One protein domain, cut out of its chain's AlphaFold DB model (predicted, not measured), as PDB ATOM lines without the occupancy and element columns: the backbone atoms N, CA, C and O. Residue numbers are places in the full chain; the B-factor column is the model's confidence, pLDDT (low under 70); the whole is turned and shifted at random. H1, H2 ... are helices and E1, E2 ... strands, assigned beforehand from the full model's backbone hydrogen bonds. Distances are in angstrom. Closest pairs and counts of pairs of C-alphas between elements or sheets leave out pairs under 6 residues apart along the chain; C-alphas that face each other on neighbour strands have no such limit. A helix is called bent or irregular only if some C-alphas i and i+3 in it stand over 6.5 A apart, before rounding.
ATOM      1  N   ALA A   7     149.242 305.265 199.280       85.00
ATOM      2  CA  ALA A   7     149.876 306.276 198.438       85.00
ATOM      3  C   ALA A   7     150.993 305.700 197.557       85.00
ATOM      4  O   ALA A   7     150.986 305.883 196.342       85.00
ATOM      5  N   ARG A   8     151.896 304.907 198.142       86.44
ATOM      6  CA  ARG A   8     153.014 304.274 197.430       86.44
ATOM      7  C   ARG A   8     152.542 303.151 196.506       86.44
ATOM      8  O   ARG A   8     153.033 303.007 195.388       86.44
ATOM      9  N   ARG A   9     151.575 302.340 196.949       86.31
ATOM     10  CA  ARG A   9     151.034 301.219 196.159       86.31
ATOM     11  C   ARG A   9     150.220 301.688 194.950       86.31
ATOM     12  O   ARG A   9     150.307 301.075 193.891       86.31
ATOM     13  N   MET A  10     149.410 302.731 195.120       86.12
ATOM     14  CA  MET A  10     148.605 303.331 194.055       86.12
ATOM     15  C   MET A  10     149.475 304.189 193.137       86.12
ATOM     16  O   MET A  10     149.335 304.088 191.923       86.12
ATOM     17  N   GLY A  11     150.423 304.948 193.698       84.88
ATOM     18  CA  GLY A  11     151.341 305.799 192.940       84.88
ATOM     19  C   GLY A  11     152.183 305.021 191.931       84.88
ATOM     20  O   GLY A  11     152.281 305.425 190.780       84.88
ATOM     21  N   ARG A  12     152.665 303.827 192.304       84.81
ATOM     22  CA  ARG A  12     153.393 302.907 191.402       84.81
ATOM     23  C   ARG A  12     152.599 302.415 190.186       84.81
ATOM     24  O   ARG A  12     153.181 301.786 189.311       84.81
ATOM     25  N   ARG A  13     151.279 302.619 190.151       84.31
ATOM     26  CA  ARG A  13     150.414 302.229 189.023       84.31
ATOM     27  C   ARG A  13     150.105 303.395 188.086       84.31
ATOM     28  O   ARG A  13     149.409 303.193 187.095       84.31
ATOM     29  N   LEU A  14     150.559 304.599 188.420       84.50
ATOM     30  CA  LEU A  14     150.375 305.775 187.584       84.50
ATOM     31  C   LEU A  14     151.443 305.813 186.486       84.50
ATOM     32  O   LEU A  14     152.568 305.375 186.687       84.50
ATOM     33  N   THR A  15     151.059 306.302 185.309       80.38
ATOM     34  CA  THR A  15     151.939 306.421 184.142       80.38
ATOM     35  C   THR A  15     152.859 307.642 184.252       80.38
ATOM     36  O   THR A  15     152.576 308.569 185.015       80.38
ATOM     37  N   ALA A  16     153.915 307.672 183.430       79.56
ATOM     38  CA  ALA A  16     154.957 308.707 183.391       79.56
ATOM     39  C   ALA A  16     154.500 310.172 183.607       79.56
ATOM     40  O   ALA A  16     155.162 310.880 184.367       79.56
ATOM     41  N   PRO A  17     153.366 310.661 183.054       80.75
ATOM     42  CA  PRO A  17     152.926 312.044 183.281       80.75
ATOM     43  C   PRO A  17     152.617 312.390 184.748       80.75
ATOM     44  O   PRO A  17     152.623 313.562 185.122       80.75
ATOM     45  N   PHE A  18     152.330 311.388 185.581       85.00
ATOM     46  CA  PHE A  18     151.919 311.559 186.975       85.00
ATOM     47  C   PHE A  18     152.982 311.108 187.986       85.00
ATOM     48  O   PHE A  18     152.789 311.327 189.184       85.00
ATOM     49  N   GLU A  19     154.097 310.523 187.534       85.81
ATOM     50  CA  GLU A  19     155.144 309.957 188.398       85.81
ATOM     51  C   GLU A  19     155.726 310.996 189.362       85.81
ATOM     52  O   GLU A  19     155.767 310.745 190.564       85.81
ATOM     53  N   ARG A  20     156.036 312.211 188.880       89.56
ATOM     54  CA  ARG A  20     156.485 313.328 189.736       89.56
ATOM     55  C   ARG A  20     155.505 313.617 190.870       89.56
ATOM     56  O   ARG A  20     155.889 313.857 192.009       89.56
ATOM     57  N   GLY A  21     154.213 313.646 190.542       87.94
ATOM     58  CA  GLY A  21     153.161 313.929 191.510       87.94
ATOM     59  C   GLY A  21     152.968 312.794 192.509       87.94
ATOM     60  O   GLY A  21     152.531 313.056 193.625       87.94
ATOM     61  N   ALA A  22     153.268 311.558 192.121       90.38
ATOM     62  CA  ALA A  22     153.024 310.345 192.892       90.38
ATOM     63  C   ALA A  22     154.241 309.856 193.693       90.38
ATOM     64  O   ALA A  22     154.151 308.816 194.346       90.38
ATOM     65  N   ASP A  23     155.356 310.584 193.641       92.00
ATOM     66  CA  ASP A  23     156.617 310.145 194.222       92.00
ATOM     67  C   ASP A  23     156.596 310.098 195.763       92.00
ATOM     68  O   ASP A  23     156.014 310.959 196.439       92.00
ATOM     69  N   THR A  24     157.239 309.068 196.316       93.31
ATOM     70  CA  THR A  24     157.291 308.774 197.756       93.31
ATOM     71  C   THR A  24     158.634 308.165 198.142       93.31
ATOM     72  O   THR A  24     159.128 307.292 197.427       93.31
ATOM     73  N   LEU A  25     159.144 308.501 199.326       92.81
ATOM     74  CA  LEU A  25     160.398 307.973 199.868       92.81
ATOM     75  C   LEU A  25     160.147 307.259 201.210       92.81
ATOM     76  O   LEU A  25     159.747 307.918 202.166       92.81
ATOM     77  N   PRO A  26     160.340 305.933 201.327       92.88
ATOM     78  CA  PRO A  26     160.360 305.266 202.629       92.88
ATOM     79  C   PRO A  26     161.642 305.618 203.398       92.88
ATOM     80  O   PRO A  26     162.711 305.671 202.794       92.88
ATOM     81  N   LEU A  27     161.539 305.811 204.711       94.19
ATOM     82  CA  LEU A  27     162.681 306.064 205.592       94.19
ATOM     83  C   LEU A  27     162.999 304.819 206.426       94.19
ATOM     84  O   LEU A  27     162.083 304.123 206.872       94.19
ATOM     85  N   GLY A  28     164.290 304.546 206.619       91.81
ATOM     86  CA  GLY A  28     164.763 303.493 207.513       91.81
ATOM     87  C   GLY A  28     164.737 303.944 208.973       91.81
ATOM     88  O   GLY A  28     164.921 305.127 209.270       91.81
ATOM     89  N   LEU A  29     164.458 302.998 209.869       94.31
ATOM     90  CA  LEU A  29     164.482 303.187 211.316       94.31
ATOM     91  C   LEU A  29     165.451 302.177 211.923       94.31
ATOM     92  O   LEU A  29     165.345 300.979 211.660       94.31
ATOM     93  N   SER A  30     166.350 302.670 212.768       91.50
ATOM     94  CA  SER A  30     167.354 301.873 213.469       91.50
ATOM     95  C   SER A  30     167.164 302.017 214.981       91.50
ATOM     96  O   SER A  30     166.872 303.107 215.470       91.50
ATOM     97  N   LEU A  31     167.299 300.921 215.735       88.50
ATOM     98  CA  LEU A  31     167.162 300.934 217.196       88.50
ATOM     99  C   LEU A  31     168.179 301.901 217.823       88.50
ATOM    100  O   LEU A  31     169.376 301.770 217.573       88.50
ATOM    101  N   PHE A  32     167.710 302.828 218.664       84.44
ATOM    102  CA  PHE A  32     168.570 303.747 219.417       84.44
ATOM    103  C   PHE A  32     168.538 303.436 220.920       84.44
ATOM    104  O   PHE A  32     169.583 303.235 221.535       84.44
ATOM    105  N   THR A  33     167.341 303.316 221.501       79.19
ATOM    106  CA  THR A  33     167.106 302.853 222.883       79.19
ATOM    107  C   THR A  33     165.816 302.031 222.948       79.19
ATOM    108  O   THR A  33     165.124 301.889 221.945       79.19
ATOM    109  N   SER A  34     165.438 301.522 224.125       72.00
ATOM    110  CA  SER A  34     164.204 300.739 224.310       72.00
ATOM    111  C   SER A  34     162.911 301.466 223.918       72.00
ATOM    112  O   SER A  34     161.906 300.815 223.658       72.00
ATOM    113  N   SER A  35     162.922 302.800 223.848       78.62
ATOM    114  CA  SER A  35     161.774 303.629 223.447       78.62
ATOM    115  C   SER A  35     162.072 304.550 222.261       78.62
ATOM    116  O   SER A  35     161.188 305.288 221.825       78.62
ATOM    117  N   GLN A  36     163.291 304.517 221.714       88.62
ATOM    118  CA  GLN A  36     163.717 305.415 220.641       88.62
ATOM    119  C   GLN A  36     164.293 304.675 219.438       88.62
ATOM    120  O   GLN A  36     165.068 303.728 219.574       88.62
ATOM    121  N   ALA A  37     163.975 305.176 218.250       93.12
ATOM    122  CA  ALA A  37     164.560 304.742 216.991       93.12
ATOM    123  C   ALA A  37     165.150 305.948 216.250       93.12
ATOM    124  O   ALA A  37     164.473 306.961 216.069       93.12
ATOM    125  N   SER A  38     166.403 305.848 215.813       95.06
ATOM    126  CA  SER A  38     167.023 306.849 214.946       95.06
ATOM    127  C   SER A  38     166.509 306.693 213.520       95.06
ATOM    128  O   SER A  38     166.386 305.572 213.021       95.06
ATOM    129  N   VAL A  39     166.237 307.813 212.855       95.56
ATOM    130  CA  VAL A  39     165.878 307.830 211.435       95.56
ATOM    131  C   VAL A  39     167.166 307.828 210.617       95.56
ATOM    132  O   VAL A  39     168.035 308.673 210.832       95.56
ATOM    133  N   ASP A  40     167.297 306.884 209.687       93.88
ATOM    134  CA  ASP A  40     168.472 306.808 208.818       93.88
ATOM    135  C   ASP A  40     168.603 308.091 207.980       93.88
ATOM    136  O   ASP A  40     167.606 308.640 207.506       93.88
ATOM    137  N   THR A  41     169.831 308.567 207.755       91.25
ATOM    138  CA  THR A  41     170.085 309.790 206.980       91.25
ATOM    139  C   THR A  41     169.514 309.693 205.564       91.25
ATOM    140  O   THR A  41     169.765 308.724 204.846       91.25
ATOM    141  N   TYR A  42     168.799 310.732 205.124       93.25
ATOM    142  CA  TYR A  42     168.175 310.782 203.801       93.25
ATOM    143  C   TYR A  42     168.213 312.184 203.177       93.25
ATOM    144  O   TYR A  42     168.265 313.210 203.862       93.25
ATOM    145  N   ASP A  43     168.129 312.231 201.848       89.62
ATOM    146  CA  ASP A  43     168.007 313.460 201.070       89.62
ATOM    147  C   ASP A  43     166.906 313.351 199.999       89.62
ATOM    148  O   ASP A  43     166.167 312.368 199.937       89.62
ATOM    149  N   PHE A  44     166.762 314.399 199.183       91.19
ATOM    150  CA  PHE A  44     165.820 314.428 198.061       91.19
ATOM    151  C   PHE A  44     166.526 314.608 196.710       91.19
ATOM    152  O   PHE A  44     165.940 315.130 195.751       91.19
ATOM    153  N   THR A  45     167.793 314.200 196.631       89.56
ATOM    154  CA  THR A  45     168.623 314.373 195.436       89.56
ATOM    155  C   THR A  45     168.057 313.559 194.274       89.56
ATOM    156  O   THR A  45     167.951 314.074 193.166       89.56
ATOM    157  N   ASP A  46     167.588 312.336 194.536       88.56
ATOM    158  CA  ASP A  46     166.978 311.459 193.524       88.56
ATOM    159  C   ASP A  46     165.674 312.043 192.945       88.56
ATOM    160  O   ASP A  46     165.469 312.020 191.733       88.56
ATOM    161  N   HIS A  47     164.826 312.663 193.776       89.69
ATOM    162  CA  HIS A  47     163.614 313.351 193.305       89.69
ATOM    163  C   HIS A  47     163.959 314.531 192.390       89.69
ATOM    164  O   HIS A  47     163.424 314.660 191.288       89.69
ATOM    165  N   THR A  48     164.894 315.372 192.838       89.94
ATOM    166  CA  THR A  48     165.342 316.549 192.082       89.94
ATOM    167  C   THR A  48     165.985 316.133 190.759       89.94
ATOM    168  O   THR A  48     165.664 316.699 189.721       89.94
ATOM    169  N   ALA A  49     166.827 315.097 190.770       89.12
ATOM    170  CA  ALA A  49     167.494 314.582 189.577       89.12
ATOM    171  C   ALA A  49     166.513 313.997 188.548       89.12
ATOM    172  O   ALA A  49     166.738 314.121 187.347       89.12
ATOM    173  N   ARG A  50     165.422 313.367 189.002       87.56
ATOM    174  CA  ARG A  50     164.422 312.748 188.116       87.56
ATOM    175  C   ARG A  50     163.433 313.740 187.519       87.56
ATOM    176  O   ARG A  50     162.962 313.516 186.408       87.56
ATOM    177  N   PHE A  51     163.082 314.793 188.255       89.44
ATOM    178  CA  PHE A  51     161.948 315.650 187.899       89.44
ATOM    179  C   PHE A  51     162.282 317.133 187.737       89.44
ATOM    180  O   PHE A  51     161.370 317.904 187.430       89.44
ATOM    181  N   ASP A  52     163.542 317.522 187.957       89.62
ATOM    182  CA  ASP A  52     164.031 318.907 187.901       89.62
ATOM    183  C   ASP A  52     163.155 319.875 188.721       89.62
ATOM    184  O   ASP A  52     162.780 320.968 188.297       89.62
ATOM    185  N   ALA A  53     162.729 319.420 189.902       86.88
ATOM    186  CA  ALA A  53     161.824 320.146 190.782       86.88
ATOM    187  C   ALA A  53     162.143 319.859 192.252       86.88
ATOM    188  O   ALA A  53     162.441 318.725 192.625       86.88
ATOM    189  N   ALA A  54     162.026 320.884 193.099       84.94
ATOM    190  CA  ALA A  54     162.126 320.712 194.543       84.94
ATOM    191  C   ALA A  54     160.848 320.045 195.098       84.94
ATOM    192  O   ALA A  54     159.739 320.458 194.730       84.94
ATOM    193  N   PRO A  55     160.961 319.050 195.997       86.56
ATOM    194  CA  PRO A  55     159.797 318.401 196.588       86.56
ATOM    195  C   PRO A  55     159.112 319.295 197.626       86.56
ATOM    196  O   PRO A  55     159.728 320.168 198.236       86.56
ATOM    197  N   GLN A  56     157.839 319.010 197.898       85.50
ATOM    198  CA  GLN A  56     157.104 319.581 199.032       85.50
ATOM    199  C   GLN A  56     156.754 318.452 200.008       85.50
ATOM    200  O   GLN A  56     155.626 317.942 199.947       85.50
ATOM    201  N   PRO A  57     157.703 318.009 200.852       90.06
ATOM    202  CA  PRO A  57     157.558 316.786 201.625       90.06
ATOM    203  C   PRO A  57     156.444 316.904 202.670       90.06
ATOM    204  O   PRO A  57     156.295 317.913 203.358       90.06
ATOM    205  N   ARG A  58     155.665 315.832 202.800       92.06
ATOM    206  CA  ARG A  58     154.809 315.565 203.961       92.06
ATOM    207  C   ARG A  58     155.159 314.198 204.511       92.06
ATOM    208  O   ARG A  58     155.322 313.263 203.735       92.06
ATOM    209  N   TYR A  59     155.277 314.082 205.822       92.69
ATOM    210  CA  TYR A  59     155.678 312.836 206.458       92.69
ATOM    211  C   TYR A  59     154.453 312.092 206.971       92.69
ATOM    212  O   TYR A  59     153.524 312.694 207.505       92.69
ATOM    213  N   VAL A  60     154.458 310.780 206.786       93.19
ATOM    214  CA  VAL A  60     153.424 309.877 207.274       93.19
ATOM    215  C   VAL A  60     154.087 308.820 208.138       93.19
ATOM    216  O   VAL A  60     155.021 308.147 207.695       93.19
ATOM    217  N   LEU A  61     153.575 308.676 209.356       93.56
ATOM    218  CA  LEU A  61     153.902 307.592 210.272       93.56
ATOM    219  C   LEU A  61     152.838 306.508 210.130       93.56
ATOM    220  O   LEU A  61     151.654 306.810 210.233       93.56
ATOM    221  N   ALA A  62     153.223 305.257 209.908       92.25
ATOM    222  CA  ALA A  62     152.284 304.141 209.884       92.25
ATOM    223  C   ALA A  62     152.691 303.034 210.853       92.25
ATOM    224  O   ALA A  62     153.877 302.748 211.016       92.25
ATOM    225  N   THR A  63     151.702 302.402 211.477       91.81
ATOM    226  CA  THR A  63     151.897 301.282 212.398       91.81
ATOM    227  C   THR A  63     152.374 300.044 211.630       91.81
ATOM    228  O   THR A  63     151.831 299.685 210.585       91.81
ATOM    229  N   ALA A  64     153.409 299.371 212.122       89.19
ATOM    230  CA  ALA A  64     153.905 298.110 211.564       89.19
ATOM    231  C   ALA A  64     153.319 296.874 212.275       89.19
ATOM    232  O   ALA A  64     153.310 295.783 211.702       89.19
ATOM    233  N   ARG A  65     152.781 297.072 213.484       86.38
ATOM    234  CA  ARG A  65     152.029 296.113 214.305       86.38
ATOM    235  C   ARG A  65     150.819 296.800 214.943       86.38
ATOM    236  O   ARG A  65     150.714 298.022 214.864       86.38
ATOM    237  N   ASP A  66     149.923 296.021 215.533       85.12
ATOM    238  CA  ASP A  66     148.790 296.555 216.293       85.12
ATOM    239  C   ASP A  66     149.304 297.317 217.536       85.12
ATOM    240  O   ASP A  66     150.343 296.966 218.100       85.12
ATOM    241  N   ILE A  67     148.618 298.401 217.908       83.38
ATOM    242  CA  ILE A  67     148.942 299.245 219.065       83.38
ATOM    243  C   ILE A  67     147.853 299.062 220.117       83.38
ATOM    244  O   ILE A  67     146.714 299.463 219.892       83.38
ATOM    245  N   ASP A  68     148.198 298.466 221.255       74.56
ATOM    246  CA  ASP A  68     147.219 298.036 222.265       74.56
ATOM    247  C   ASP A  68     146.950 299.074 223.366       74.56
ATOM    248  O   ASP A  68     145.967 298.963 224.094       74.56
ATOM    249  N   VAL A  69     147.791 300.107 223.470       71.44
ATOM    250  CA  VAL A  69     147.655 301.209 224.435       71.44
ATOM    251  C   VAL A  69     147.854 302.551 223.745       71.44
ATOM    252  O   VAL A  69     148.605 302.644 222.771       71.44
ATOM    253  N   ASP A  70     147.216 303.598 224.265       80.50
ATOM    254  CA  ASP A  70     147.405 304.956 223.759       80.50
ATOM    255  C   ASP A  70     148.896 305.302 223.782       80.50
ATOM    256  O   ASP A  70     149.552 305.286 224.825       80.50
ATOM    257  N   THR A  71     149.449 305.563 222.600       84.69
ATOM    258  CA  THR A  71     150.885 305.750 222.421       84.69
ATOM    259  C   THR A  71     151.143 307.099 221.784       84.69
ATOM    260  O   THR A  71     150.772 307.366 220.640       84.69
ATOM    261  N   THR A  72     151.829 307.964 222.516       91.25
ATOM    262  CA  THR A  72     152.353 309.212 221.969       91.25
ATOM    263  C   THR A  72     153.669 308.936 221.254       91.25
ATOM    264  O   THR A  72     154.563 308.321 221.824       91.25
ATOM    265  N   VAL A  73     153.822 309.401 220.018       93.56
ATOM    266  CA  VAL A  73     155.078 309.315 219.269       93.56
ATOM    267  C   VAL A  73     155.570 310.724 218.984       93.56
ATOM    268  O   VAL A  73     154.921 311.499 218.282       93.56
ATOM    269  N   ARG A  74     156.727 311.059 219.543       94.31
ATOM    270  CA  ARG A  74     157.444 312.304 219.287       94.31
ATOM    271  C   ARG A  74     158.462 312.069 218.177       94.31
ATOM    272  O   ARG A  74     159.244 311.127 218.262       94.31
ATOM    273  N   LEU A  75     158.482 312.931 217.168       94.69
ATOM    274  CA  LEU A  75     159.502 312.925 216.124       94.69
ATOM    275  C   LEU A  75     160.278 314.236 216.136       94.69
ATOM    276  O   LEU A  75     159.688 315.301 215.950       94.69
ATOM    277  N   ASP A  76     161.587 314.144 216.336       94.50
ATOM    278  CA  ASP A  76     162.503 315.278 216.270       94.50
ATOM    279  C   ASP A  76     162.967 315.497 214.823       94.50
ATOM    280  O   ASP A  76     163.114 314.547 214.041       94.50
ATOM    281  N   TYR A  77     163.168 316.761 214.452       93.31
ATOM    282  CA  TYR A  77     163.612 317.143 213.120       93.31
ATOM    283  C   TYR A  77     164.555 318.345 213.134       93.31
ATOM    284  O   TYR A  77     164.410 319.265 213.939       93.31
ATOM    285  N   ASP A  78     165.463 318.370 212.163       91.00
ATOM    286  CA  ASP A  78     166.419 319.451 211.949       91.00
ATOM    287  C   ASP A  78     166.119 320.193 210.648       91.00
ATOM    288  O   ASP A  78     165.798 319.580 209.627       91.00
ATOM    289  N   GLU A  79     166.250 321.518 210.665       87.06
ATOM    290  CA  GLU A  79     166.133 322.362 209.480       87.06
ATOM    291  C   GLU A  79     167.330 323.329 209.392       87.06
ATOM    292  O   GLU A  79     167.605 324.059 210.346       87.06
ATOM    293  N   PRO A  80     168.061 323.365 208.260       82.38
ATOM    294  CA  PRO A  80     169.188 324.270 208.064       82.38
ATOM    295  C   PRO A  80     168.828 325.737 208.344       82.38
ATOM    296  O   PRO A  80     167.979 326.317 207.672       82.38
ATOM    297  N   GLY A  81     169.514 326.350 209.313       79.38
ATOM    298  CA  GLY A  81     169.305 327.753 209.695       79.38
ATOM    299  C   GLY A  81     168.197 327.993 210.729       79.38
ATOM    300  O   GLY A  81     167.955 329.150 211.073       79.38
ATOM    301  N   ALA A  82     167.563 326.939 211.253       83.19
ATOM    302  CA  ALA A  82     166.575 326.991 212.330       83.19
ATOM    303  C   ALA A  82     166.990 326.081 213.509       83.19
ATOM    304  O   ALA A  82     167.771 325.147 213.319       83.19
ATOM    305  N   PRO A  83     166.511 326.339 214.742       83.12
ATOM    306  CA  PRO A  83     166.687 325.400 215.847       83.12
ATOM    307  C   PRO A  83     165.937 324.087 215.578       83.12
ATOM    308  O   PRO A  83     164.862 324.103 214.973       83.12
ATOM    309  N   SER A  84     166.484 322.969 216.063       86.31
ATOM    310  CA  SER A  84     165.831 321.655 216.014       86.31
ATOM    311  C   SER A  84     164.427 321.725 216.612       86.31
ATOM    312  O   SER A  84     164.213 322.302 217.683       86.31
ATOM    313  N   GLY A  85     163.463 321.150 215.902       89.12
ATOM    314  CA  GLY A  85     162.059 321.119 216.286       89.12
ATOM    315  C   GLY A  85     161.580 319.700 216.556       89.12
ATOM    316  O   GLY A  85     162.310 318.726 216.381       89.12
ATOM    317  N   PHE A  86     160.323 319.578 216.977       92.19
ATOM    318  CA  PHE A  86     159.672 318.283 217.116       92.19
ATOM    319  C   PHE A  86     158.191 318.368 216.765       92.19
ATOM    320  O   PHE A  86     157.566 319.424 216.862       92.19
ATOM    321  N   THR A  87     157.626 317.234 216.377       92.44
ATOM    322  CA  THR A  87     156.185 317.036 216.234       92.44
ATOM    323  C   THR A  87     155.750 315.855 217.089       92.44
ATOM    324  O   THR A  87     156.557 314.988 217.426       92.44
ATOM    325  N   VAL A  88     154.478 315.825 217.464       91.81
ATOM    326  CA  VAL A  88     153.905 314.756 218.275       91.81
ATOM    327  C   VAL A  88     152.652 314.247 217.589       91.81
ATOM    328  O   VAL A  88     151.793 315.033 217.201       91.81
ATOM    329  N   VAL A  89     152.541 312.928 217.475       93.00
ATOM    330  CA  VAL A  89     151.329 312.247 217.026       93.00
ATOM    331  C   VAL A  89     150.842 311.321 218.132       93.00
ATOM    332  O   VAL A  89     151.628 310.594 218.737       93.00
ATOM    333  N   THR A  90     149.545 311.367 218.417       91.88
ATOM    334  CA  THR A  90     148.913 310.443 219.365       91.88
ATOM    335  C   THR A  90     148.260 309.325 218.578       91.88
ATOM    336  O   THR A  90     147.427 309.586 217.711       91.88
ATOM    337  N   VAL A  91     148.665 308.092 218.865       90.25
ATOM    338  CA  VAL A  91     148.144 306.880 218.239       90.25
ATOM    339  C   VAL A  91     147.227 306.190 219.246       90.25
ATOM    340  O   VAL A  91     147.726 305.720 220.270       90.25
ATOM    341  N   PRO A  92     145.908 306.150 218.992       86.44
ATOM    342  CA  PRO A  92     144.966 305.522 219.909       86.44
ATOM    343  C   PRO A  92     145.191 304.013 220.035       86.44
ATOM    344  O   PRO A  92     145.545 303.348 219.048       86.44
ATOM    345  N   ALA A  93     144.901 303.474 221.217       77.44
ATOM    346  CA  ALA A  93     144.764 302.045 221.456       77.44
ATOM    347  C   ALA A  93     143.771 301.414 220.462       77.44
ATOM    348  O   ALA A  93     142.738 301.993 220.117       77.44
ATOM    349  N   GLY A  94     144.085 300.213 219.980       78.19
ATOM    350  CA  GLY A  94     143.318 299.496 218.961       78.19
ATOM    351  C   GLY A  94     143.673 299.855 217.513       78.19
ATOM    352  O   GLY A  94     143.048 299.325 216.588       78.19
ATOM    353  N   SER A  95     144.673 300.714 217.278       86.06
ATOM    354  CA  SER A  95     145.164 301.008 215.924       86.06
ATOM    355  C   SER A  95     145.809 299.764 215.306       86.06
ATOM    356  O   SER A  95     146.846 299.297 215.773       86.06
ATOM    357  N   VAL A  96     145.217 299.233 214.232       86.88
ATOM    358  CA  VAL A  96     145.715 298.025 213.551       86.88
ATOM    359  C   VAL A  96     146.950 298.315 212.703       86.88
ATOM    360  O   VAL A  96     147.129 299.435 212.214       86.88
ATOM    361  N   ALA A  97     147.782 297.302 212.478       86.50
ATOM    362  CA  ALA A  97     148.945 297.383 211.604       86.50
ATOM    363  C   ALA A  97     148.575 297.923 210.205       86.50
ATOM    364  O   ALA A  97     147.660 297.429 209.540       86.50
ATOM    365  N   GLY A  98     149.314 298.927 209.735       84.56
ATOM    366  CA  GLY A  98     149.088 299.631 208.472       84.56
ATOM    367  C   GLY A  98     148.276 300.923 208.599       84.56
ATOM    368  O   GLY A  98     148.158 301.650 207.611       84.56
ATOM    369  N   THR A  99     147.752 301.243 209.787       89.31
ATOM    370  CA  THR A  99     147.103 302.534 210.064       89.31
ATOM    371  C   THR A  99     148.138 303.646 209.972       89.31
ATOM    372  O   THR A  99     149.222 303.535 210.540       89.31
ATOM    373  N   SER A 100     147.825 304.715 209.238       91.44
ATOM    374  CA  SER A 100     148.784 305.776 208.934       91.44
ATOM    375  C   SER A 100     148.287 307.154 209.352       91.44
ATOM    376  O   SER A 100     147.141 307.497 209.072       91.44
ATOM    377  N   PHE A 101     149.177 307.956 209.920       91.25
ATOM    378  CA  PHE A 101     148.924 309.275 210.480       91.25
ATOM    379  C   PHE A 101     149.805 310.312 209.781       91.25
ATOM    380  O   PHE A 101     151.003 310.094 209.575       91.25
ATOM    381  N   LEU A 102     149.215 311.446 209.407       91.00
ATOM    382  CA  LEU A 102     149.955 312.575 208.853       91.00
ATOM    383  C   LEU A 102     150.702 313.298 209.974       91.00
ATOM    384  O   LEU A 102     150.111 313.625 210.999       91.00
ATOM    385  N   LEU A 103     151.974 313.607 209.745       91.00
ATOM    386  CA  LEU A 103     152.726 314.518 210.598       91.00
ATOM    387  C   LEU A 103     152.496 315.953 210.106       91.00
ATOM    388  O   LEU A 103     152.811 316.292 208.959       91.00
ATOM    389  N   GLU A 104     151.904 316.795 210.955       82.25
ATOM    390  CA  GLU A 104     151.534 318.172 210.593       82.25
ATOM    391  C   GLU A 104     152.756 319.060 210.312       82.25
ATOM    392  O   GLU A 104     152.681 319.959 209.470       82.25
ATOM    393  N   ALA A 105     153.886 318.747 210.950       79.06
ATOM    394  CA  ALA A 105     155.204 319.335 210.749       79.06
ATOM    395  C   ALA A 105     156.286 318.228 210.771       79.06
ATOM    396  O   ALA A 105     156.063 317.188 211.385       79.06
ATOM    397  N   PRO A 106     157.452 318.422 210.133       74.38
ATOM    398  CA  PRO A 106     157.804 319.570 209.309       74.38
ATOM    399  C   PRO A 106     157.230 319.474 207.885       74.38
ATOM    400  O   PRO A 106     156.938 318.394 207.374       74.38
ATOM    401  N   VAL A 107     157.075 320.629 207.231       69.62
ATOM    402  CA  VAL A 107     156.459 320.763 205.887       69.62
ATOM    403  C   VAL A 107     157.397 321.384 204.850       69.62
ATOM    404  O   VAL A 107     157.003 321.620 203.708       69.62
ATOM    405  N   SER A 108     158.625 321.690 205.273       78.44
ATOM    406  CA  SER A 108     159.647 322.362 204.478       78.44
ATOM    407  C   SER A 108     160.494 321.359 203.695       78.44
ATOM    408  O   SER A 108     160.766 320.252 204.165       78.44
ATOM    409  N   ALA A 109     160.959 321.758 202.509       77.19
ATOM    410  CA  ALA A 109     161.836 320.949 201.660       77.19
ATOM    411  C   ALA A 109     163.211 320.671 202.303       77.19
ATOM    412  O   ALA A 109     163.899 319.710 201.940       77.19
ATOM    413  N   THR A 110     163.610 321.485 203.281       83.31
ATOM    414  CA  THR A 110     164.923 321.436 203.937       83.31
ATOM    415  C   THR A 110     164.918 320.720 205.287       83.31
ATOM    416  O   THR A 110     165.986 320.350 205.760       83.31
ATOM    417  N   ALA A 111     163.750 320.450 205.875       87.62
ATOM    418  CA  ALA A 111     163.654 319.766 207.162       87.62
ATOM    419  C   ALA A 111     163.862 318.243 207.043       87.62
ATOM    420  O   ALA A 111     163.386 317.619 206.083       87.62
ATOM    421  N   ARG A 112     164.543 317.632 208.020       91.56
ATOM    422  CA  ARG A 112     164.823 316.188 208.091       91.56
ATOM    423  C   ARG A 112     164.469 315.617 209.459       91.56
ATOM    424  O   ARG A 112     164.901 316.166 210.462       91.56
ATOM    425  N   LEU A 113     163.702 314.529 209.492       93.88
ATOM    426  CA  LEU A 113     163.439 313.763 210.709       93.88
ATOM    427  C   LEU A 113     164.721 313.043 211.135       93.88
ATOM    428  O   LEU A 113     165.391 312.458 210.286       93.88
ATOM    429  N   THR A 114     165.039 313.068 212.424       94.31
ATOM    430  CA  THR A 114     166.290 312.503 212.957       94.31
ATOM    431  C   THR A 114     166.053 311.450 214.032       94.31
ATOM    432  O   THR A 114     166.764 310.445 214.071       94.31
ATOM    433  N   LEU A 115     165.025 311.621 214.867       94.69
ATOM    434  CA  LEU A 115     164.732 310.709 215.970       94.69
ATOM    435  C   LEU A 115     163.228 310.497 216.133       94.69
ATOM    436  O   LEU A 115     162.444 311.439 216.065       94.69
ATOM    437  N   LEU A 116     162.835 309.253 216.392       96.12
ATOM    438  CA  LEU A 116     161.503 308.863 216.832       96.12
ATOM    439  C   LEU A 116     161.593 308.415 218.293       96.12
ATOM    440  O   LEU A 116     162.381 307.533 218.618       96.12
ATOM    441  N   THR A 117     160.761 308.987 219.158       92.94
ATOM    442  CA  THR A 117     160.626 308.618 220.573       92.94
ATOM    443  C   THR A 117     159.186 308.205 220.862       92.94
ATOM    444  O   THR A 117     158.257 308.983 220.645       92.94
ATOM    445  N   MET A 118     158.989 306.992 221.370       88.94
ATOM    446  CA  MET A 118     157.701 306.522 221.877       88.94
ATOM    447  C   MET A 118     157.544 306.932 223.344       88.94
ATOM    448  O   MET A 118     158.445 306.719 224.150       88.94
ATOM    449  N   GLY A 119     156.394 307.502 223.699       76.44
ATOM    450  CA  GLY A 119     156.040 307.838 225.080       76.44
ATOM    451  C   GLY A 119     155.865 306.597 225.959       76.44
ATOM    452  O   GLY A 119     156.171 306.643 227.146       76.44
ATOM    453  N   THR A 120     155.459 305.481 225.350       71.62
ATOM    454  CA  THR A 120     155.397 304.156 225.975       71.62
ATOM    455  C   THR A 120     156.343 303.234 225.219       71.62
ATOM    456  O   THR A 120     156.196 303.072 224.007       71.62
ATOM    457  N   ALA A 121     157.328 302.646 225.902       68.56
ATOM    458  CA  ALA A 121     158.208 301.666 225.275       68.56
ATOM    459  C   ALA A 121     157.382 300.448 224.816       68.56
ATOM    460  O   ALA A 121     156.485 300.013 225.542       68.56
ATOM    461  N   PRO A 122     157.641 299.895 223.621       69.12
ATOM    462  CA  PRO A 122     156.991 298.662 223.217       69.12
ATOM    463  C   PRO A 122     157.450 297.495 224.094       69.12
ATOM    464  O   PRO A 122     158.582 297.479 224.570       69.12
ATOM    465  N   PHE A 123     156.589 296.487 224.238       63.56
ATOM    466  CA  PHE A 123     156.808 295.329 225.114       63.56
ATOM    467  C   PHE A 123     158.116 294.557 224.845       63.56
ATOM    468  O   PHE A 123     158.648 293.915 225.742       63.56
ATOM    469  N   ASP A 124     158.636 294.611 223.618       68.81
ATOM    470  CA  ASP A 124     159.873 293.944 223.197       68.81
ATOM    471  C   ASP A 124     161.091 294.881 223.160       68.81
ATOM    472  O   ASP A 124     162.173 294.465 222.749       68.81
ATOM    473  N   ASN A 125     160.937 296.146 223.567       75.12
ATOM    474  CA  ASN A 125     161.963 297.187 223.475       75.12
ATOM    475  C   ASN A 125     162.492 297.423 222.042       75.12
ATOM    476  O   ASN A 125     163.628 297.869 221.869       75.12
ATOM    477  N   ARG A 126     161.686 297.128 221.007       81.81
ATOM    478  CA  ARG A 126     162.010 297.340 219.581       81.81
ATOM    479  C   ARG A 126     161.113 298.420 218.945       81.81
ATOM    480  O   ARG A 126     160.197 298.105 218.173       81.81
ATOM    481  N   PRO A 127     161.310 299.713 219.262       85.50
ATOM    482  CA  PRO A 127     160.520 300.818 218.706       85.50
ATOM    483  C   PRO A 127     160.605 300.910 217.178       85.50
ATOM    484  O   PRO A 127     159.625 301.262 216.525       85.50
ATOM    485  N   GLU A 128     161.726 300.529 216.575       89.75
ATOM    486  CA  GLU A 128     161.928 300.543 215.125       89.75
ATOM    487  C   GLU A 128     161.091 299.490 214.381       89.75
ATOM    488  O   GLU A 128     160.808 299.659 213.198       89.75
ATOM    489  N   LEU A 129     160.630 298.440 215.072       89.62
ATOM    490  CA  LEU A 129     159.702 297.445 214.520       89.62
ATOM    491  C   LEU A 129     158.228 297.832 214.704       89.62
ATOM    492  O   LEU A 129     157.351 297.160 214.164       89.62
ATOM    493  N   CYS A 130     157.931 298.904 215.449       88.56
ATOM    494  CA  CYS A 130     156.561 299.389 215.646       88.56
ATOM    495  C   CYS A 130     156.053 300.245 214.493       88.56
ATOM    496  O   CYS A 130     154.841 300.362 214.303       88.56
ATOM    497  N   TRP A 131     156.964 300.878 213.755       92.50
ATOM    498  CA  TRP A 131     156.649 302.019 212.910       92.50
ATOM    499  C   TRP A 131     157.258 301.885 211.523       92.50
ATOM    500  O   TRP A 131     158.300 301.275 211.315       92.50
ATOM    501  N   THR A 132     156.616 302.527 210.559       92.81
ATOM    502  CA  THR A 132     157.189 302.808 209.247       92.81
ATOM    503  C   THR A 132     157.015 304.290 208.953       92.81
ATOM    504  O   THR A 132     155.943 304.853 209.181       92.81
ATOM    505  N   LEU A 133     158.065 304.932 208.445       93.56
ATOM    506  CA  LEU A 133     158.034 306.335 208.040       93.56
ATOM    507  C   LEU A 133     158.086 306.440 206.520       93.56
ATOM    508  O   LEU A 133     158.891 305.788 205.856       93.56
ATOM    509  N   THR A 134     157.204 307.255 205.947       93.81
ATOM    510  CA  THR A 134     157.180 307.521 204.504       93.81
ATOM    511  C   THR A 134     157.015 309.008 204.239       93.81
ATOM    512  O   THR A 134     156.117 309.654 204.774       93.81
ATOM    513  N   VAL A 135     157.857 309.545 203.363       93.50
ATOM    514  CA  VAL A 135     157.761 310.908 202.843       93.50
ATOM    515  C   VAL A 135     156.924 310.907 201.568       93.50
ATOM    516  O   VAL A 135     157.192 310.153 200.634       93.50
ATOM    517  N   LEU A 136     155.915 311.768 201.511       93.31
ATOM    518  CA  LEU A 136     155.096 312.057 200.339       93.31
ATOM    519  C   LEU A 136     155.663 313.305 199.652       93.31
ATOM    520  O   LEU A 136     155.518 314.414 200.169       93.31
ATOM    521  N   LEU A 137     156.333 313.128 198.511       91.50
ATOM    522  CA  LEU A 137     157.103 314.196 197.858       91.50
ATOM    523  C   LEU A 137     156.245 315.028 196.894       91.50
ATOM    524  O   LEU A 137     156.410 316.248 196.811       91.50
ATOM    525  N   GLY A 138     155.293 314.387 196.207       89.12
ATOM    526  CA  GLY A 138     154.396 315.028 195.246       89.12
ATOM    527  C   GLY A 138     152.950 315.222 195.737       89.12
ATOM    528  O   GLY A 138     152.495 314.615 196.706       89.12
ATOM    529  N   ASN A 139     152.190 316.085 195.052       89.31
ATOM    530  CA  ASN A 139     150.801 316.400 195.424       89.31
ATOM    531  C   ASN A 139     149.815 315.256 195.143       89.31
ATOM    532  O   ASN A 139     148.871 315.063 195.908       89.31
ATOM    533  N   THR A 140     150.051 314.457 194.102       90.62
ATOM    534  CA  THR A 140     149.258 313.250 193.838       90.62
ATOM    535  C   THR A 140     149.485 312.202 194.929       90.62
ATOM    536  O   THR A 140     148.526 311.577 195.352       90.62
ATOM    537  N   ALA A 141     150.702 312.048 195.466       90.25
ATOM    538  CA  ALA A 141     150.986 311.141 196.581       90.25
ATOM    539  C   ALA A 141     150.200 311.525 197.847       90.25
ATOM    540  O   ALA A 141     149.633 310.654 198.505       90.25
ATOM    541  N   LYS A 142     150.097 312.828 198.143       92.00
ATOM    542  CA  LYS A 142     149.274 313.363 199.243       92.00
ATOM    543  C   LYS A 142     147.786 313.083 199.027       92.00
ATOM    544  O   LYS A 142     147.115 312.625 199.945       92.00
ATOM    545  N   LEU A 143     147.283 313.297 197.809       90.44
ATOM    546  CA  LEU A 143     145.893 312.995 197.453       90.44
ATOM    547  C   LEU A 143     145.590 311.491 197.560       90.44
ATOM    548  O   LEU A 143     144.573 311.100 198.124       90.44
ATOM    549  N   LEU A 144     146.489 310.644 197.054       90.81
ATOM    550  CA  LEU A 144     146.364 309.189 197.137       90.81
ATOM    551  C   LEU A 144     146.436 308.685 198.580       90.81
ATOM    552  O   LEU A 144     145.778 307.700 198.905       90.81
ATOM    553  N   TRP A 145     147.215 309.342 199.443       92.00
ATOM    554  CA  TRP A 145     147.193 309.071 200.876       92.00
ATOM    555  C   TRP A 145     145.842 309.458 201.484       92.00
ATOM    556  O   TRP A 145     145.206 308.609 202.096       92.00
ATOM    557  N   ALA A 146     145.358 310.680 201.240       89.25
ATOM    558  CA  ALA A 146     144.097 311.169 201.802       89.25
ATOM    559  C   ALA A 146     142.894 310.280 201.431       89.25
ATOM    560  O   ALA A 146     142.057 309.991 202.276       89.25
ATOM    561  N   VAL A 147     142.835 309.791 200.187       87.94
ATOM    562  CA  VAL A 147     141.768 308.880 199.723       87.94
ATOM    563  C   VAL A 147     142.037 307.417 200.118       87.94
ATOM    564  O   VAL A 147     141.130 306.588 200.155       87.94
ATOM    565  N   GLY A 148     143.295 307.058 200.377       86.62
ATOM    566  CA  GLY A 148     143.729 305.677 200.577       86.62
ATOM    567  C   GLY A 148     143.926 305.242 202.029       86.62
ATOM    568  O   GLY A 148     143.880 304.040 202.286       86.62
ATOM    569  N   ALA A 149     144.139 306.173 202.960       84.44
ATOM    570  CA  ALA A 149     144.466 305.881 204.356       84.44
ATOM    571  C   ALA A 149     143.306 305.187 205.087       84.44
ATOM    572  O   ALA A 149     143.497 304.123 205.672       84.44
ATOM    573  N   GLU A 150     142.086 305.714 204.955       83.81
ATOM    574  CA  GLU A 150     140.880 305.093 205.521       83.81
ATOM    575  C   GLU A 150     140.634 303.701 204.920       83.81
ATOM    576  O   GLU A 150     140.317 302.742 205.622       83.81
ATOM    577  N   ARG A 151     140.870 303.543 203.612       83.88
ATOM    578  CA  ARG A 151     140.772 302.242 202.940       83.88
ATOM    579  C   ARG A 151     141.761 301.221 203.510       83.88
ATOM    580  O   ARG A 151     141.408 300.044 203.606       83.88
ATOM    581  N   ASP A 152     142.988 301.625 203.825       81.50
ATOM    582  CA  ASP A 152     143.988 300.730 204.417       81.50
ATOM    583  C   ASP A 152     143.586 300.302 205.831       81.50
ATOM    584  O   ASP A 152     143.641 299.106 206.130       81.50
ATOM    585  N   GLN A 153     143.066 301.230 206.637       82.06
ATOM    586  CA  GLN A 153     142.524 300.937 207.965       82.06
ATOM    587  C   GLN A 153     141.332 299.964 207.896       82.06
ATOM    588  O   GLN A 153     141.348 298.909 208.533       82.06
ATOM    589  N   LEU A 154     140.326 300.252 207.060       83.69
ATOM    590  CA  LEU A 154     139.155 299.382 206.875       83.69
ATOM    591  C   LEU A 154     139.544 297.992 206.360       83.69
ATOM    592  O   LEU A 154     138.960 296.987 206.767       83.69
ATOM    593  N   ARG A 155     140.552 297.906 205.483       82.06
ATOM    594  CA  ARG A 155     141.069 296.622 204.999       82.06
ATOM    595  C   ARG A 155     141.765 295.834 206.110       82.06
ATOM    596  O   ARG A 155     141.581 294.620 206.156       82.06
ATOM    597  N   GLY A 156     142.533 296.496 206.976       77.38
ATOM    598  CA  GLY A 156     143.149 295.878 208.154       77.38
ATOM    599  C   GLY A 156     142.099 295.271 209.085       77.38
ATOM    600  O   GLY A 156     142.160 294.079 209.390       77.38
ATOM    601  N   HIS A 157     141.062 296.046 209.426       81.62
ATOM    602  CA  HIS A 157     139.937 295.548 210.220       81.62
ATOM    603  C   HIS A 157     139.204 294.391 209.531       81.62
ATOM    604  O   HIS A 157     138.961 293.368 210.164       81.62
ATOM    605  N   ALA A 158     138.921 294.488 208.226       82.69
ATOM    606  CA  ALA A 158     138.260 293.416 207.484       82.69
ATOM    607  C   ALA A 158     139.068 292.107 207.499       82.69
ATOM    608  O   ALA A 158     138.495 291.045 207.731       82.69
ATOM    609  N   VAL A 159     140.391 292.162 207.292       82.25
ATOM    610  CA  VAL A 159     141.264 290.975 207.370       82.25
ATOM    611  C   VAL A 159     141.204 290.348 208.762       82.25
ATOM    612  O   VAL A 159     141.021 289.135 208.861       82.25
ATOM    613  N   ARG A 160     141.281 291.159 209.827       79.56
ATOM    614  CA  ARG A 160     141.161 290.682 211.213       79.56
ATOM    615  C   ARG A 160     139.803 290.019 211.457       79.56
ATOM    616  O   ARG A 160     139.766 288.899 211.953       79.56
ATOM    617  N   THR A 161     138.699 290.642 211.041       83.38
ATOM    618  CA  THR A 161     137.342 290.085 211.189       83.38
ATOM    619  C   THR A 161     137.137 288.799 210.383       83.38
ATOM    620  O   THR A 161     136.528 287.858 210.885       83.38
ATOM    621  N   PHE A 162     137.645 288.711 209.151       82.44
ATOM    622  CA  PHE A 162     137.552 287.476 208.363       82.44
ATOM    623  C   PHE A 162     138.393 286.347 208.964       82.44
ATOM    624  O   PHE A 162     137.936 285.206 208.981       82.44
ATOM    625  N   ALA A 163     139.573 286.656 209.510       83.19
ATOM    626  CA  ALA A 163     140.411 285.676 210.196       83.19
ATOM    627  C   ALA A 163     139.708 285.067 211.425       83.19
ATOM    628  O   ALA A 163     139.869 283.877 211.687       83.19
ATOM    629  N   GLN A 164     138.849 285.819 212.124       84.56
ATOM    630  CA  GLN A 164     138.079 285.303 213.267       84.56
ATOM    631  C   GLN A 164     137.095 284.170 212.910       84.56
ATOM    632  O   GLN A 164     136.623 283.472 213.801       84.56
ATOM    633  N   ARG A 165     136.796 283.935 211.622       82.69
ATOM    634  CA  ARG A 165     135.961 282.801 211.171       82.69
ATOM    635  C   ARG A 165     136.714 281.472 211.110       82.69
ATOM    636  O   ARG A 165     136.105 280.428 210.891       82.69
TER     637      ARG A 165
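AT A GLANCE: This is residues 7 to 165 of the 1040 residues of the protein "LamG domain-containing protein" of Amycolatopsis sp. Hca4 (UniProt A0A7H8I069). Two twisted antiparallel sheets lie face to face as a sandwich, E2 E3 E8 E5 E6 and E1 E9 E4 E7, and the first arm of a long bent helix, H4a, packs with H1 on the outside of the four-stranded sheet. H2 packs beside them, H4b runs on beyond the short helices, and H3 lies at one end. The printed part has 159 residues, with four named helices and nine named strands in the order H1 H2 E1 E2 E3 H3 E4 E5 E6 E7 E8 E9 H4, a mixed class of helices and strands. The whole is compact, with a radius of gyration of the C-alphas of 16.1 A, and flat, spanning 48 by 39 by 21 A.

IN THESE COORDINATES: Start with the larger sheet: E2 is residues 29 to 33, E3 36 to 39, E8 112 to 118 (18.3 A), E5 71 to 78 (23.2 A) and E6 85 to 91 (20.0 A). Find C-alpha 71 at (150.885, 305.750, 222.421), where E5 begins. The other sheet has E1, residues 24 to 27, E9, 131 to 136, E4, 58 to 63, and E7, 100 to 103. H1 is residues 7 to 11, beginning at C-alpha 7, (149.876, 306.276, 198.438); H2 is 16 to 22, irregular, with C-alphas 17 and 20 7.5 A apart; H3 is 45 to 51. H4, residues 139 to 163, was assigned as one helix by its hydrogen bonds but is bent: C-alphas 147 and 150 are 7.0 A apart. Its arms are H4a, 139 to 147, and H4b, 150 to 163, ending at C-alpha 163, (140.411, 285.676, 210.196).

HOW THE PARTS SIT: In the strongly twisted larger sheet, look at the hairpin E5 and E6, where N 73 and O 89 are 2.8 A apart. E8 and E5 have N 76 and O 115 at 2.9 A. Across the sandwich, the strands of the two sheets stand at 33 degrees. In the other sheet, E9 and E4 have N 60 and O 134 at 2.8 A. H4a is on this sheet at a height of 9.1 A, over E9 and along the strands at 7 degrees on the local plane. H1 is on the same face and touches H4a, closest at the C-alphas of Ala 7 and Trp 145, 4.6 A. H2 touches H4a at the C-alphas of Ala 22 and Ala 141, 4.3 A. H4b stands at a steep tilt of 42 degrees to H4a. H3 and H2 are close but not clearly touching, with the C-alphas of Arg 20 and Phe 51 closest at 6.2 A. Each O i to N i+4 pair is within hydrogen-bond range in H1, H3, H4a and H4b; H2 has 1 of 3, beside 3 of 4 O i to N i+3 pairs.

THE WHOLE: The C-alphas of Gly 81 and Arg 165 are the two farthest apart, at 56.0 A. The printed part has no cut, and E8 to E9 is the long link, residues 119 to 130. The mean pLDDT of the printed part is 86.7; look for low confidence, under 70, at residue 107 and residues 121 to 124.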